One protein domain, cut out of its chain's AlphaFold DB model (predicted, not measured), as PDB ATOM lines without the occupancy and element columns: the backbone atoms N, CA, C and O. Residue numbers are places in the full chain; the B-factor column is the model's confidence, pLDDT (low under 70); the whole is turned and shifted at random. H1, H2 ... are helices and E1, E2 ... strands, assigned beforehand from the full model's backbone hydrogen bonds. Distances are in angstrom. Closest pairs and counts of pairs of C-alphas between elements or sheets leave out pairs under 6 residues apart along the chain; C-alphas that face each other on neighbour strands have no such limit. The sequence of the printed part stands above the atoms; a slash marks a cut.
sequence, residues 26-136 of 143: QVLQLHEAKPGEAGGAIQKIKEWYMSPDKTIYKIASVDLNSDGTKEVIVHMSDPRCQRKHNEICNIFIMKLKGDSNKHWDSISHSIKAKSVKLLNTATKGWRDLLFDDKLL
ATOM      1  N   GLN A  26      -9.872  25.309   2.816       80.81
ATOM      2  CA  GLN A  26      -9.922  26.564   2.084       80.81
ATOM      3  C   GLN A  26     -11.085  26.516   1.094       80.81
ATOM      4  O   GLN A  26     -11.120  25.688   0.183       80.81
ATOM      5  N   VAL A  27     -12.047  27.425   1.250       78.75
ATOM      6  CA  VAL A  27     -13.076  27.627   0.224       78.75
ATOM      7  C   VAL A  27     -12.394  28.162  -1.030       78.75
ATOM      8  O   VAL A  27     -11.745  29.210  -0.987       78.75
ATOM      9  N   LEU A  28     -12.541  27.448  -2.146       84.06
ATOM     10  CA  LEU A  28     -12.027  27.914  -3.424       84.06
ATOM     11  C   LEU A  28     -12.905  29.058  -3.921       84.06
ATOM     12  O   LEU A  28     -14.094  28.884  -4.193       84.06
ATOM     13  N   GLN A  29     -12.304  30.239  -4.022       84.88
ATOM     14  CA  GLN A  29     -12.964  31.421  -4.554       84.88
ATOM     15  C   GLN A  29     -13.011  31.303  -6.076       84.88
ATOM     16  O   GLN A  29     -12.022  31.551  -6.761       84.88
ATOM     17  N   LEU A  30     -14.161  30.872  -6.590       85.06
ATOM     18  CA  LEU A  30     -14.430  30.823  -8.020       85.06
ATOM     19  C   LEU A  30     -14.841  32.218  -8.507       85.06
ATOM     20  O   LEU A  30     -15.851  32.762  -8.051       85.06
ATOM     21  N   HIS A  31     -14.113  32.773  -9.473       87.38
ATOM     22  CA  HIS A  31     -14.461  34.033 -10.140       87.38
ATOM     23  C   HIS A  31     -14.968  33.777 -11.557       87.38
ATOM     24  O   HIS A  31     -14.690  32.738 -12.144       87.38
ATOM     25  N   GLU A  32     -15.740  34.703 -12.122       87.44
ATOM     26  CA  GLU A  32     -16.154  34.592 -13.526       87.44
ATOM     27  C   GLU A  32     -14.938  34.637 -14.455       87.44
ATOM     28  O   GLU A  32     -14.070  35.498 -14.309       87.44
ATOM     29  N   ALA A  33     -14.878  33.699 -15.401       86.44
ATOM     30  CA  ALA A  33     -13.745  33.574 -16.306       86.44
ATOM     31  C   ALA A  33     -13.603  34.821 -17.188       86.44
ATOM     32  O   ALA A  33     -14.536  35.210 -17.897       86.44
ATOM     33  N   LYS A  34     -12.415  35.430 -17.174       85.12
ATOM     34  CA  LYS A  34     -12.089  36.560 -18.051       85.12
ATOM     35  C   LYS A  34     -11.710  36.073 -19.457       85.12
ATOM     36  O   LYS A  34     -11.278  34.929 -19.614       85.12
ATOM     37  N   PRO A  35     -11.806  36.929 -20.494       78.12
ATOM     38  CA  PRO A  35     -11.325  36.581 -21.828       78.12
ATOM     39  C   PRO A  35      -9.867  36.100 -21.804       78.12
ATOM     40  O   PRO A  35      -9.002  36.752 -21.225       78.12
ATOM     41  N   GLY A  36      -9.602  34.948 -22.425       75.81
ATOM     42  CA  GLY A  36      -8.275  34.321 -22.478       75.81
ATOM     43  C   GLY A  36      -7.918  33.449 -21.268       75.81
ATOM     44  O   GLY A  36      -7.093  32.548 -21.401       75.81
ATOM     45  N   GLU A  37      -8.572  33.633 -20.119       79.94
ATOM     46  CA  GLU A  37      -8.352  32.800 -18.936       79.94
ATOM     47  C   GLU A  37      -9.009  31.429 -19.122       79.94
ATOM     48  O   GLU A  37     -10.196  31.340 -19.439       79.94
ATOM     49  N   ALA A  38      -8.229  30.350 -18.975       83.06
ATOM     50  CA  ALA A  38      -8.696  28.975 -19.172       83.06
ATOM     51  C   ALA A  38      -9.456  28.749 -20.502       83.06
ATOM     52  O   ALA A  38     -10.294  27.850 -20.604       83.06
ATOM     53  N   GLY A  39      -9.178  29.562 -21.532       85.81
ATOM     54  CA  GLY A  39      -9.977  29.599 -22.761       85.81
ATOM     55  C   GLY A  39     -10.059  28.241 -23.459       85.81
ATOM     56  O   GLY A  39     -11.141  27.831 -23.876       85.81
ATOM     57  N   GLY A  40      -8.945  27.503 -23.501       87.25
ATOM     58  CA  GLY A  40      -8.913  26.148 -24.054       87.25
ATOM     59  C   GLY A  40      -9.726  25.136 -23.236       87.25
ATOM     60  O   GLY A  40     -10.435  24.319 -23.819       87.25
ATOM     61  N   ALA A  41      -9.711  25.230 -21.901       89.19
ATOM     62  CA  ALA A  41     -10.524  24.379 -21.030       89.19
ATOM     63  C   ALA A  41     -12.025  24.629 -21.245       89.19
ATOM     64  O   ALA A  41     -12.802  23.693 -21.434       89.19
ATOM     65  N   ILE A  42     -12.429  25.902 -21.275       89.12
ATOM     66  CA  ILE A  42     -13.823  26.309 -21.488       89.12
ATOM     67  C   ILE A  42     -14.298  25.914 -22.888       89.12
ATOM     68  O   ILE A  42     -15.408  25.405 -23.031       89.12
ATOM     69  N   GLN A  43     -13.473  26.109 -23.920       87.75
ATOM     70  CA  GLN A  43     -13.795  25.676 -25.279       87.75
ATOM     71  C   GLN A  43     -14.029  24.162 -25.337       87.75
ATOM     72  O   GLN A  43     -15.030  23.723 -25.897       87.75
ATOM     73  N   LYS A  44     -13.171  23.373 -24.682       87.88
ATOM     74  CA  LYS A  44     -13.331  21.918 -24.615       87.88
ATOM     75  C   LYS A  44     -14.636  21.503 -23.935       87.88
ATOM     76  O   LYS A  44     -15.345  20.631 -24.430       87.88
ATOM     77  N   ILE A  45     -14.997  22.167 -22.838       87.12
ATOM     78  CA  ILE A  45     -16.267  21.926 -22.142       87.12
ATOM     79  C   ILE A  45     -17.462  22.275 -23.042       87.12
ATOM     80  O   ILE A  45     -18.420  21.505 -23.095       87.12
ATOM     81  N   LYS A  46     -17.402  23.389 -23.786       85.69
ATOM     82  CA  LYS A  46     -18.447  23.768 -24.753       85.69
ATOM     83  C   LYS A  46     -18.647  22.700 -25.828       85.69
ATOM     84  O   LYS A  46     -19.793  22.376 -26.130       85.69
ATOM     85  N   GLU A  47     -17.559  22.144 -26.362       85.06
ATOM     86  CA  GLU A  47     -17.601  21.046 -27.339       85.06
ATOM     87  C   GLU A  47     -18.294  19.804 -26.764       85.06
ATOM     88  O   GLU A  47     -19.159  19.226 -27.416       85.06
ATOM     89  N   TRP A  48     -17.950  19.404 -25.536       82.69
ATOM     90  CA  TRP A  48     -18.503  18.198 -24.911       82.69
ATOM     91  C   TRP A  48     -19.969  18.324 -24.495       82.69
ATOM     92  O   TRP A  48     -20.712  17.349 -24.581       82.69
ATOM     93  N   TYR A  49     -20.384  19.496 -24.012       75.12
ATOM     94  CA  TYR A  49     -21.695  19.677 -23.379       75.12
ATOM     95  C   TYR A  49     -22.704  20.430 -24.240       75.12
ATOM     96  O   TYR A  49     -23.829  20.647 -23.785       75.12
ATOM     97  N   MET A  50     -22.324  20.817 -25.466       71.06
ATOM     98  CA  MET A  50     -23.148  21.643 -26.357       71.06
ATOM     99  C   MET A  50     -23.748  22.831 -25.591       71.06
ATOM    100  O   MET A  50     -24.959  23.073 -25.605       71.06
ATOM    101  N   SER A  51     -22.898  23.503 -24.809       65.44
ATOM    102  CA  SER A  51     -23.346  24.479 -23.821       65.44
ATOM    103  C   SER A  51     -24.068  25.645 -24.501       65.44
ATOM    104  O   SER A  51     -23.501  26.249 -25.412       65.44
ATOM    105  N   PRO A  52     -25.286  26.009 -24.061       64.62
ATOM    106  CA  PRO A  52     -26.046  27.095 -24.671       64.62
ATOM    107  C   PRO A  52     -25.359  28.452 -24.461       64.62
ATOM    108  O   PRO A  52     -24.628  28.646 -23.486       64.62
ATOM    109  N   ASP A  53     -25.669  29.425 -25.317       67.81
ATOM    110  CA  ASP A  53     -24.993  30.735 -25.371       67.81
ATOM    111  C   ASP A  53     -25.002  31.528 -24.055       67.81
ATOM    112  O   ASP A  53     -24.118  32.339 -23.802       67.81
ATOM    113  N   LYS A  54     -25.979  31.277 -23.177       74.88
ATOM    114  CA  LYS A  54     -26.124  31.952 -21.873       74.88
ATOM    115  C   LYS A  54     -25.404  31.240 -20.719       74.88
ATOM    116  O   LYS A  54     -25.715  31.490 -19.556       74.88
ATOM    117  N   THR A  55     -24.498  30.313 -21.017       81.75
ATOM    118  CA  THR A  55     -23.743  29.578 -19.995       81.75
ATOM    119  C   THR A  55     -22.667  30.466 -19.371       81.75
ATOM    120  O   THR A  55     -21.814  31.005 -20.071       81.75
ATOM    121  N   ILE A  56     -22.690  30.577 -18.045       84.31
ATOM    122  CA  ILE A  56     -21.703  31.284 -17.231       84.31
ATOM    123  C   ILE A  56     -20.645  30.283 -16.769       84.31
ATOM    124  O   ILE A  56     -20.974  29.209 -16.260       84.31
ATOM    125  N   TYR A  57     -19.377  30.660 -16.895       87.81
ATOM    126  CA  TYR A  57     -18.243  29.872 -16.421       87.81
ATOM    127  C   TYR A  57     -17.555  30.624 -15.290       87.81
ATOM    128  O   TYR A  57     -17.100  31.754 -15.478       87.81
ATOM    129  N   LYS A  58     -17.475  29.993 -14.121       90.62
ATOM    130  CA  LYS A  58     -16.613  30.446 -13.032       90.62
ATOM    131  C   LYS A  58     -15.427  29.510 -12.906       90.62
ATOM    132  O   LYS A  58     -15.586  28.312 -13.123       90.62
ATOM    133  N   ILE A  59     -14.264  30.038 -12.566       92.12
ATOM    134  CA  ILE A  59     -13.023  29.279 -12.536       92.12
ATOM    135  C   ILE A  59     -12.194  29.573 -11.293       92.12
ATOM    136  O   ILE A  59     -12.304  30.636 -10.691       92.12
ATOM    137  N   ALA A  60     -11.357  28.608 -10.930       91.88
ATOM    138  CA  ALA A  60     -10.223  28.781 -10.036       91.88
ATOM    139  C   ALA A  60      -9.044  27.987 -10.602       91.88
ATOM    140  O   ALA A  60      -9.234  26.879 -11.102       91.88
ATOM    141  N   SER A  61      -7.840  28.551 -10.516       91.44
ATOM    142  CA  SER A  61      -6.610  27.890 -10.961       91.44
ATOM    143  C   SER A  61      -5.774  27.497  -9.749       91.44
ATOM    144  O   SER A  61      -5.387  28.367  -8.966       91.44
ATOM    145  N   VAL A  62      -5.492  26.208  -9.598       89.31
ATOM    146  CA  VAL A  62      -4.814  25.632  -8.430       89.31
ATOM    147  C   VAL A  62      -3.841  24.573  -8.917       89.31
ATOM    148  O   VAL A  62      -4.205  23.770  -9.760       89.31
ATOM    149  N   ASP A  63      -2.628  24.570  -8.377       89.94
ATOM    150  CA  ASP A  63      -1.714  23.440  -8.534       89.94
ATOM    151  C   ASP A  63      -2.159  22.337  -7.559       89.94
ATOM    152  O   ASP A  63      -2.024  22.475  -6.335       89.94
ATOM    153  N   LEU A  64      -2.813  21.301  -8.090       88.56
ATOM    154  CA  LEU A  64      -3.387  20.227  -7.286       88.56
ATOM    155  C   LEU A  64      -2.386  19.108  -7.015       88.56
ATOM    156  O   LEU A  64      -2.633  18.324  -6.107       88.56
ATOM    157  N   ASN A  65      -1.285  19.001  -7.750       87.75
ATOM    158  CA  ASN A  65      -0.348  17.878  -7.641       87.75
ATOM    159  C   ASN A  65       1.091  18.304  -7.292       87.75
ATOM    160  O   ASN A  65       1.970  17.457  -7.153       87.75
ATOM    161  N   SER A  66       1.305  19.603  -7.073       87.88
ATOM    162  CA  SER A  66       2.597  20.233  -6.783       87.88
ATOM    163  C   SER A  66       3.634  20.071  -7.901       87.88
ATOM    164  O   SER A  66       4.831  20.034  -7.611       87.88
ATOM    165  N   ASP A  67       3.202  19.964  -9.164       87.50
ATOM    166  CA  ASP A  67       4.102  19.880 -10.326       87.50
ATOM    167  C   ASP A  67       4.479  21.255 -10.920       87.50
ATOM    168  O   ASP A  67       5.282  21.336 -11.854       87.50
ATOM    169  N   GLY A  68       3.950  22.346 -10.354       87.12
ATOM    170  CA  GLY A  68       4.174  23.717 -10.815       87.12
ATOM    171  C   GLY A  68       3.226  24.163 -11.934       87.12
ATOM    172  O   GLY A  68       3.189  25.353 -12.268       87.12
ATOM    173  N   THR A  69       2.423  23.253 -12.482       87.19
ATOM    174  CA  THR A  69       1.354  23.528 -13.445       87.19
ATOM    175  C   THR A  69       0.034  23.675 -12.704       87.19
ATOM    176  O   THR A  69      -0.270  22.949 -11.768       87.19
ATOM    177  N   LYS A  70      -0.787  24.648 -13.109       89.62
ATOM    178  CA  LYS A  70      -2.111  24.826 -12.506       89.62
ATOM    179  C   LYS A  70      -3.162  24.026 -13.260       89.62
ATOM    180  O   LYS A  70      -3.375  24.248 -14.454       89.62
ATOM    181  N   GLU A  71      -3.912  23.208 -12.536       90.69
ATOM    182  CA  GLU A  71      -5.228  22.756 -12.957       90.69
ATOM    183  C   GLU A  71      -6.248  23.886 -12.848       90.69
ATOM    184  O   GLU A  71      -6.170  24.772 -11.991       90.69
ATOM    185  N   VAL A  72      -7.262  23.826 -13.706       92.12
ATOM    186  CA  VAL A  72      -8.396  24.741 -13.668       92.12
ATOM    187  C   VAL A  72      -9.640  23.986 -13.247       92.12
ATOM    188  O   VAL A  72     -10.081  23.043 -13.903       92.12
ATOM    189  N   ILE A  73     -10.253  24.456 -12.171       91.44
ATOM    190  CA  ILE A  73     -11.572  24.025 -11.737       91.44
ATOM    191  C   ILE A  73     -12.585  24.939 -12.417       91.44
ATOM    192  O   ILE A  73     -12.599  26.137 -12.154       91.44
ATOM    193  N   VAL A  74     -13.416  24.388 -13.298       90.94
ATOM    194  CA  VAL A  74     -14.424  25.114 -14.076       90.94
ATOM    195  C   VAL A  74     -15.814  24.752 -13.579       90.94
ATOM    196  O   VAL A  74     -16.273  23.627 -13.748       90.94
ATOM    197  N   HIS A  75     -16.514  25.723 -13.012       89.44
ATOM    198  CA  HIS A  75     -17.920  25.629 -12.652       89.44
ATOM    199  C   HIS A  75     -18.781  26.221 -13.774       89.44
ATOM    200  O   HIS A  75     -18.790  27.433 -14.007       89.44
ATOM    201  N   MET A  76     -19.511  25.354 -14.473       87.44
ATOM    202  CA  MET A  76     -20.363  25.697 -15.608       87.44
ATOM    203  C   MET A  76     -21.828  25.792 -15.181       87.44
ATOM    204  O   MET A  76     -22.464  24.773 -14.907       87.44
ATOM    205  N   SER A  77     -22.389  27.000 -15.206       82.75
ATOM    206  CA  SER A  77     -23.783  27.283 -14.863       82.75
ATOM    207  C   SER A  77     -24.566  27.760 -16.079       82.75
ATOM    208  O   SER A  77     -24.279  28.831 -16.599       82.75
ATOM    209  N   ASP A  78     -25.608  27.036 -16.487       75.31
ATOM    210  CA  ASP A  78     -26.518  27.483 -17.550       75.31
ATOM    211  C   ASP A  78     -27.905  27.905 -17.004       75.31
ATOM    212  O   ASP A  78     -28.261  27.567 -15.871       75.31
ATOM    213  N   PRO A  79     -28.718  28.667 -17.761       69.31
ATOM    214  CA  PRO A  79     -30.009  29.157 -17.266       69.31
ATOM    215  C   PRO A  79     -31.033  28.063 -16.932       69.31
ATOM    216  O   PRO A  79     -31.967  28.310 -16.171       69.31
ATOM    217  N   ARG A  80     -30.904  26.857 -17.498       65.31
ATOM    218  CA  ARG A  80     -31.778  25.713 -17.190       65.31
ATOM    219  C   ARG A  80     -31.460  25.173 -15.799       65.31
ATOM    220  O   ARG A  80     -32.388  24.882 -15.049       65.31
ATOM    221  N   CYS A  81     -30.180  25.151 -15.428       66.12
ATOM    222  CA  CYS A  81     -29.721  24.817 -14.080       66.12
ATOM    223  C   CYS A  81     -30.261  25.789 -13.016       66.12
ATOM    224  O   CYS A  81     -30.706  25.379 -11.943       66.12
ATOM    225  N   GLN A  82     -30.285  27.087 -13.332       62.25
ATOM    226  CA  GLN A  82     -30.749  28.123 -12.403       62.25
ATOM    227  C   GLN A  82     -32.272  28.105 -12.186       62.25
ATOM    228  O   GLN A  82     -32.740  28.409 -11.091       62.25
ATOM    229  N   ARG A  83     -33.058  27.709 -13.197       57.69
ATOM    230  CA  ARG A  83     -34.535  27.735 -13.157       57.69
ATOM    231  C   ARG A  83     -35.178  26.718 -12.222       57.69
ATOM    232  O   ARG A  83     -36.310  26.924 -11.804       57.69
ATOM    233  N   LYS A  84     -34.497  25.622 -11.899       54.91
ATOM    234  CA  LYS A  84     -35.072  24.548 -11.074       54.91
ATOM    235  C   LYS A  84     -34.720  24.634  -9.590       54.91
ATOM    236  O   LYS A  84     -34.939  23.664  -8.874       54.91
ATOM    237  N   HIS A  85     -34.151  25.749  -9.119       49.88
ATOM    238  CA  HIS A  85     -33.740  25.982  -7.721       49.88
ATOM    239  C   HIS A  85     -32.843  24.893  -7.079       49.88
ATOM    240  O   HIS A  85     -32.495  25.003  -5.908       49.88
ATOM    241  N   ASN A  86     -32.429  23.863  -7.829       48.12
ATOM    242  CA  ASN A  86     -31.672  22.715  -7.329       48.12
ATOM    243  C   ASN A  86     -30.870  21.953  -8.401       48.12
ATOM    244  O   ASN A  86     -30.218  20.968  -8.063       48.12
ATOM    245  N   GLU A  87     -30.849  22.375  -9.670       49.25
ATOM    246  CA  GLU A  87     -30.146  21.617 -10.718       49.25
ATOM    247  C   GLU A  87     -28.731  22.125 -10.957       49.25
ATOM    248  O   GLU A  87     -28.428  22.838 -11.897       49.25
ATOM    249  N   ILE A  88     -27.860  21.698 -10.060       53.91
ATOM    250  CA  ILE A  88     -26.472  21.322 -10.286       53.91
ATOM    251  C   ILE A  88     -25.831  21.700 -11.647       53.91
ATOM    252  O   ILE A  88     -25.983  21.018 -12.674       53.91
ATOM    253  N   CYS A  89     -24.999  22.731 -11.563       68.75
ATOM    254  CA  CYS A  89     -24.131  23.295 -12.583       68.75
ATOM    255  C   CYS A  89     -22.806  22.521 -12.578       68.75
ATOM    256  O   CYS A  89     -22.130  22.441 -11.563       68.75
ATOM    257  N   ASN A  90     -22.474  21.843 -13.669       84.44
ATOM    258  CA  ASN A  90     -21.369  20.883 -13.698       84.44
ATOM    259  C   ASN A  90     -20.031  21.529 -13.290       84.44
ATOM    260  O   ASN A  90     -19.671  22.577 -13.828       84.44
ATOM    261  N   ILE A  91     -19.282  20.877 -12.401       87.62
ATOM    262  CA  ILE A  91     -17.881  21.202 -12.127       87.62
ATOM    263  C   ILE A  91     -16.985  20.260 -12.927       87.62
ATOM    264  O   ILE A  91     -17.203  19.048 -12.963       87.62
ATOM    265  N   PHE A  92     -15.967  20.831 -13.551       89.00
ATOM    266  CA  PHE A  92     -14.915  20.128 -14.268       89.00
ATOM    267  C   PHE A  92     -13.571  20.492 -13.661       89.00
ATOM    268  O   PHE A  92     -13.350  21.640 -13.295       89.00
ATOM    269  N   ILE A  93     -12.664  19.531 -13.588       91.00
ATOM    270  CA  ILE A  93     -11.261  19.752 -13.268       91.00
ATOM    271  C   ILE A  93     -10.499  19.473 -14.554       91.00
ATOM    272  O   ILE A  93     -10.570  18.368 -15.093       91.00
ATOM    273  N   MET A  94      -9.825  20.493 -15.059       90.88
ATOM    274  CA  MET A  94      -9.186  20.506 -16.364       90.88
ATOM    275  C   MET A  94      -7.689  20.709 -16.173       90.88
ATOM    276  O   MET A  94      -7.280  21.577 -15.403       90.88
ATOM    277  N   LYS A  95      -6.875  19.947 -16.896       89.69
ATOM    278  CA  LYS A  95      -5.420  20.115 -16.914       89.69
ATOM    279  C   LYS A  95      -4.933  20.465 -18.303       89.69
ATOM    280  O   LYS A  95      -5.516  20.025 -19.300       89.69
ATOM    281  N   LEU A  96      -3.850  21.225 -18.365       87.88
ATOM    282  CA  LEU A  96      -3.155  21.438 -19.619       87.88
ATOM    283  C   LEU A  96      -2.446  20.142 -20.032       87.88
ATOM    284  O   LEU A  96      -1.903  19.417 -19.201       87.88
ATOM    285  N   LYS A  97      -2.491  19.819 -21.321       82.62
ATOM    286  CA  LYS A  97      -1.828  18.657 -21.904       82.62
ATOM    287  C   LYS A  97      -0.643  19.129 -22.741       82.62
ATOM    288  O   LYS A  97      -0.822  19.630 -23.851       82.62
ATOM    289  N   GLY A  98       0.559  18.902 -22.214       73.94
ATOM    290  CA  GLY A  98       1.806  19.388 -22.806       73.94
ATOM    291  C   GLY A  98       1.943  20.909 -22.702       73.94
ATOM    292  O   GLY A  98       1.200  21.559 -21.975       73.94
ATOM    293  N   ASP A  99       2.865  21.478 -23.476       66.81
ATOM    294  CA  ASP A  99       3.306  22.870 -23.286       66.81
ATOM    295  C   ASP A  99       2.478  23.903 -24.068       66.81
ATOM    296  O   ASP A  99       2.765  25.101 -24.056       66.81
ATOM    297  N   SER A 100       1.447  23.461 -24.793       64.81
ATOM    298  CA  SER A 100       0.607  24.356 -25.590       64.81
ATOM    299  C   SER A 100      -0.700  24.663 -24.865       64.81
ATOM    300  O   SER A 100      -1.471  23.753 -24.570       64.81
ATOM    301  N   ASN A 101      -1.029  25.951 -24.714       65.38
ATOM    302  CA  ASN A 101      -2.301  26.444 -24.147       65.38
ATOM    303  C   ASN A 101      -3.574  25.965 -24.885       65.38
ATOM    304  O   ASN A 101      -4.692  26.322 -24.506       65.38
ATOM    305  N   LYS A 102      -3.415  25.189 -25.962       66.19
ATOM    306  CA  LYS A 102      -4.471  24.737 -26.870       66.19
ATOM    307  C   LYS A 102      -4.966  23.324 -26.573       66.19
ATOM    308  O   LYS A 102      -6.001  22.930 -27.107       66.19
ATOM    309  N   HIS A 103      -4.260  22.555 -25.748       81.81
ATOM    310  CA  HIS A 103      -4.625  21.173 -25.465       81.81
ATOM    311  C   HIS A 103      -4.949  21.019 -23.989       81.81
ATOM    312  O   HIS A 103      -4.086  21.156 -23.135       81.81
ATOM    313  N   TRP A 104      -6.222  20.758 -23.706       88.06
ATOM    314  CA  TRP A 104      -6.738  20.562 -22.360       88.06
ATOM    315  C   TRP A 104      -7.373  19.188 -22.263       88.06
ATOM    316  O   TRP A 104      -8.065  18.753 -23.188       88.06
ATOM    317  N   ASP A 105      -7.135  18.528 -21.140       87.00
ATOM    318  CA  ASP A 105      -7.724  17.240 -20.811       87.00
ATOM    319  C   ASP A 105      -8.553  17.351 -19.536       87.00
ATOM    320  O   ASP A 105      -8.311  18.215 -18.687       87.00
ATOM    321  N   SER A 106      -9.541  16.475 -19.406       85.94
ATOM    322  CA  SER A 106     -10.351  16.406 -18.200       85.94
ATOM    323  C   SER A 106      -9.722  15.442 -17.207       85.94
ATOM    324  O   SER A 106      -9.473  14.280 -17.523       85.94
ATOM    325  N   ILE A 107      -9.501  15.914 -15.985       82.50
ATOM    326  CA  ILE A 107      -9.242  15.045 -14.837       82.50
ATOM    327  C   ILE A 107     -10.579  14.426 -14.403       82.50
ATOM    328  O   ILE A 107     -10.699  13.216 -14.254       82.50
ATOM    329  N   SER A 108     -11.636  15.236 -14.294       76.31
ATOM    330  CA  SER A 108     -12.958  14.779 -13.854       76.31
ATOM    331  C   SER A 108     -14.044  14.941 -14.915       76.31
ATOM    332  O   SER A 108     -14.356  16.056 -15.344       76.31
ATOM    333  N   HIS A 109     -14.761  13.867 -15.224       70.62
ATOM    334  CA  HIS A 109     -16.001  13.979 -15.990       70.62
ATOM    335  C   HIS A 109     -17.119  14.518 -15.086       70.62
ATOM    336  O   HIS A 109     -17.364  13.929 -14.039       70.62
ATOM    337  N   SER A 110     -17.739  15.638 -15.492       78.88
ATOM    338  CA  SER A 110     -18.878  16.344 -14.866       78.88
ATOM    339  C   SER A 110     -19.214  15.925 -13.428       78.88
ATOM    340  O   SER A 110     -19.899  14.932 -13.164       78.88
ATOM    341  N   ILE A 111     -18.775  16.748 -12.481       82.94
ATOM    342  CA  ILE A 111     -19.129  16.609 -11.076       82.94
ATOM    343  C   ILE A 111     -20.365  17.444 -10.815       82.94
ATOM    344  O   ILE A 111     -20.442  18.635 -11.125       82.94
ATOM    345  N   LYS A 112     -21.348  16.799 -10.208       83.50
ATOM    346  CA  LYS A 112     -22.600  17.421  -9.842       83.50
ATOM    347  C   LYS A 112     -22.497  18.005  -8.419       83.50
ATOM    348  O   LYS A 112     -22.789  17.294  -7.465       83.50
ATOM    349  N   ALA A 113     -22.098  19.280  -8.296       81.00
ATOM    350  CA  ALA A 113     -21.989  19.992  -7.014       81.00
ATOM    351  C   ALA A 113     -22.273  21.509  -7.114       81.00
ATOM    352  O   ALA A 113     -22.253  22.071  -8.207       81.00
ATOM    353  N   LYS A 114     -22.539  22.167  -5.976       78.00
ATOM    354  CA  LYS A 114     -22.738  23.628  -5.838       78.00
ATOM    355  C   LYS A 114     -21.472  24.356  -5.383       78.00
ATOM    356  O   LYS A 114     -21.316  25.548  -5.636       78.00
ATOM    357  N   SER A 115     -20.593  23.656  -4.677       80.25
ATOM    358  CA  SER A 115     -19.394  24.210  -4.058       80.25
ATOM    359  C   SER A 115     -18.218  23.247  -4.169       80.25
ATOM    360  O   SER A 115     -18.392  22.035  -4.296       80.25
ATOM    361  N   VAL A 116     -17.011  23.805  -4.106       85.31
ATOM    362  CA  VAL A 116     -15.762  23.049  -4.043       85.31
ATOM    363  C   VAL A 116     -14.839  23.700  -3.018       85.31
ATOM    364  O   VAL A 116     -14.691  24.924  -2.982       85.31
ATOM    365  N   LYS A 117     -14.243  22.885  -2.151       88.19
ATOM    366  CA  LYS A 117     -13.262  23.321  -1.154       88.19
ATOM    367  C   LYS A 117     -11.979  22.520  -1.328       88.19
ATOM    368  O   LYS A 117     -12.035  21.324  -1.612       88.19
ATOM    369  N   LEU A 118     -10.848  23.189  -1.151       87.38
ATOM    370  CA  LEU A 118      -9.527  22.581  -1.136       87.38
ATOM    371  C   LEU A 118      -9.185  22.179   0.297       87.38
ATOM    372  O   LEU A 118      -9.280  22.998   1.213       87.38
ATOM    373  N   LEU A 119      -8.783  20.930   0.489       85.94
ATOM    374  CA  LEU A 119      -8.322  20.429   1.778       85.94
ATOM    375  C   LEU A 119      -6.800  20.515   1.864       85.94
ATOM    376  O   LEU A 119      -6.092  20.508   0.855       85.94
ATOM    377  N   ASN A 120      -6.279  20.623   3.082       83.38
ATOM    378  CA  ASN A 120      -4.846  20.538   3.364       83.38
ATOM    379  C   ASN A 120      -4.289  19.107   3.226       83.38
ATOM    380  O   ASN A 120      -3.073  18.934   3.178       83.38
ATOM    381  N   THR A 121      -5.157  18.102   3.119       84.12
ATOM    382  CA  THR A 121      -4.784  16.709   2.878       84.12
ATOM    383  C   THR A 121      -4.487  16.447   1.396       84.12
ATOM    384  O   THR A 121      -4.859  17.225   0.505       84.12
ATOM    385  N   ALA A 122      -3.778  15.350   1.138       83.69
ATOM    386  CA  ALA A 122      -3.507  14.873  -0.207       83.69
ATOM    387  C   ALA A 122      -3.605  13.347  -0.286       83.69
ATOM    388  O   ALA A 122      -3.138  12.627   0.603       83.69
ATOM    389  N   THR A 123      -4.119  12.857  -1.409       80.12
ATOM    390  CA  THR A 123      -4.231  11.438  -1.729       80.12
ATOM    391  C   THR A 123      -3.441  11.135  -2.986       80.12
ATOM    392  O   THR A 123      -3.693  11.702  -4.045       80.12
ATOM    393  N   LYS A 124      -2.483  10.204  -2.885       80.50
ATOM    394  CA  LYS A 124      -1.666   9.751  -4.027       80.50
ATOM    395  C   LYS A 124      -0.995  10.916  -4.784       80.50
ATOM    396  O   LYS A 124      -0.902  10.893  -6.005       80.50
ATOM    397  N   GLY A 125      -0.548  11.934  -4.045       81.56
ATOM    398  CA  GLY A 125       0.114  13.123  -4.591       81.56
ATOM    399  C   GLY A 125      -0.823  14.241  -5.056       81.56
ATOM    400  O   GLY A 125      -0.329  15.289  -5.440       81.56
ATOM    401  N   TRP A 126      -2.146  14.062  -4.985       86.50
ATOM    402  CA  TRP A 126      -3.128  15.077  -5.378       86.50
ATOM    403  C   TRP A 126      -3.821  15.686  -4.166       86.50
ATOM    404  O   TRP A 126      -4.220  14.971  -3.251       86.50
ATOM    405  N   ARG A 127      -3.998  17.006  -4.174       86.38
ATOM    406  CA  ARG A 127      -4.745  17.749  -3.169       86.38
ATOM    407  C   ARG A 127      -6.197  17.330  -3.190       86.38
ATOM    408  O   ARG A 127      -6.860  17.252  -4.225       86.38
ATOM    409  N   ASP A 128      -6.680  17.108  -1.991       85.25
ATOM    410  CA  ASP A 128      -8.001  16.590  -1.765       85.25
ATOM    411  C   ASP A 128      -9.065  17.683  -1.924       85.25
ATOM    412  O   ASP A 128      -8.904  18.817  -1.464       85.25
ATOM    413  N   LEU A 129     -10.174  17.330  -2.577       86.81
ATOM    414  CA  LEU A 129     -11.286  18.240  -2.848       86.81
ATOM    415  C   LEU A 129     -12.573  17.755  -2.177       86.81
ATOM    416  O   LEU A 129     -12.914  16.567  -2.201       86.81
ATOM    417  N   LEU A 130     -13.309  18.708  -1.612       86.56
ATOM    418  CA  LEU A 130     -14.613  18.498  -0.995       86.56
ATOM    419  C   LEU A 130     -15.694  19.172  -1.843       86.56
ATOM    420  O   LEU A 130     -15.620  20.376  -2.088       86.56
ATOM    421  N   PHE A 131     -16.703  18.411  -2.258       85.69
ATOM    422  CA  PHE A 131     -17.813  18.882  -3.086       85.69
ATOM    423  C   PHE A 131     -19.117  18.770  -2.304       85.69
ATOM    424  O   PHE A 131     -19.534  17.658  -1.993       85.69
ATOM    425  N   ASP A 132     -19.759  19.893  -1.975       83.19
ATOM    426  CA  ASP A 132     -20.979  19.919  -1.143       83.19
ATOM    427  C   ASP A 132     -20.855  19.043   0.119       83.19
ATOM    428  O   ASP A 132     -21.703  18.200   0.413       83.19
ATOM    429  N   ASP A 133     -19.728  19.200   0.815       78.69
ATOM    430  CA  ASP A 133     -19.351  18.454   2.022       78.69
ATOM    431  C   ASP A 133     -19.171  16.936   1.829       78.69
ATOM    432  O   ASP A 133     -19.004  16.185   2.790       78.69
ATOM    433  N   LYS A 134     -19.113  16.475   0.574       78.88
ATOM    434  CA  LYS A 134     -18.755  15.104   0.209       78.88
ATOM    435  C   LYS A 134     -17.327  15.035  -0.302       78.88
ATOM    436  O   LYS A 134     -16.932  15.711  -1.252       78.88
ATOM    437  N   LEU A 135     -16.567  14.162   0.337       69.06
ATOM    438  CA  LEU A 135     -15.187  13.873   0.003       69.06
ATOM    439  C   LEU A 135     -15.126  13.004  -1.260       69.06
ATOM    440  O   LEU A 135     -15.706  11.919  -1.280       69.06
ATOM    441  N   LEU A 136     -14.444  13.457  -2.318       66.19
ATOM    442  CA  LEU A 136     -14.400  12.726  -3.591       66.19
ATOM    443  C   LEU A 136     -12.957  12.380  -3.977       66.19
ATOM    444  O   LEU A 136     -12.294  13.107  -4.702       66.19
TER     445      LEU A 136
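What this domain is: This is residues 26 to 136 of the 143 residues of an uncharacterized protein of Flavobacteriia bacterium (UniProt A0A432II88). A strongly twisted sheet of four strands, E1 to E4, curls round one helix, H1, on one face, while the two-stranded hairpin of E5 and E6 lies beyond its other face. The unnamed stretch of residues 26 to 38 runs from the hairpin past E1 to H1, and the small helix H2 lies at one end. The printed part has 111 residues, with elements in the order H1 E1 E2 H2 E3 E4 E5 E6. The sheet's order is E1 - E2 - E3 - E4, all antiparallel; the class is mixed, helices and strands, with 54 residues, under half, in named elements. The whole is compact and rounded, with a radius of gyration of the C-alphas of 13.7 A and spans of 38 by 34 by 21 A.

How they stand to each other: Residues 26 to 27 pair antiparallel with residues 117 to 118, and residues 31 to 32 with residues 58 to 59. H1, residues 39 to 49, is on the sheet formed by E1, residues 56 to 62, E2, residues 71 to 77, E3, residues 90 to 96, and E4, residues 104 to 106: two layers, a helix on one face of a sheet. The closest C-alphas of H1 and E4 are those of Ala 41 and Trp 104, 5.5 A apart. E1 and E2 form a hairpin, with N 58 and O 75 2.9 A apart. H2, residues 79 to 83, is not on the sheet and is apart from H1. E2 and E3 are antiparallel at 152 degrees, with N 74 and O 92 2.7 A apart. The hairpin of E3 and E4 has N 95 and O 105 at 2.9 A. Residues 111 to 112 pair antiparallel with residues 90 to 91 of E3. E5, residues 116 to 123, bends by 91 degrees at residue 120 and forms a hairpin with E6, residues 126 to 131; N 119 and O 128 are 2.9 A apart. E5 and E6 are apart from H1 and from E1, E2, E3 and E4. In H1 and H2 every O i to N i+4 pair is within hydrogen-bond range.

Where its parts are: H1 begins at C-alpha 39 (-9.977, 29.599, -22.761) and is 15.4 A long from first to last C-alpha. E1 measures 19.9 A, E2 and E3 19.2 A each, E5 16.5 A and E6 15.3 A; H2 and E4 are shorter. E6 ends at C-alpha 131 (-17.813, 18.882, -3.086).

The domain as a whole: The C-alphas of Lys 84 and Asp 99 are the two farthest apart, 40.3 A. The printed part has no cut, and no link between named elements is long. Mean pLDDT of the printed part is 80.7; residues 51 to 53, 79 to 89, 99 to 102 and 135 to 136 are under 70.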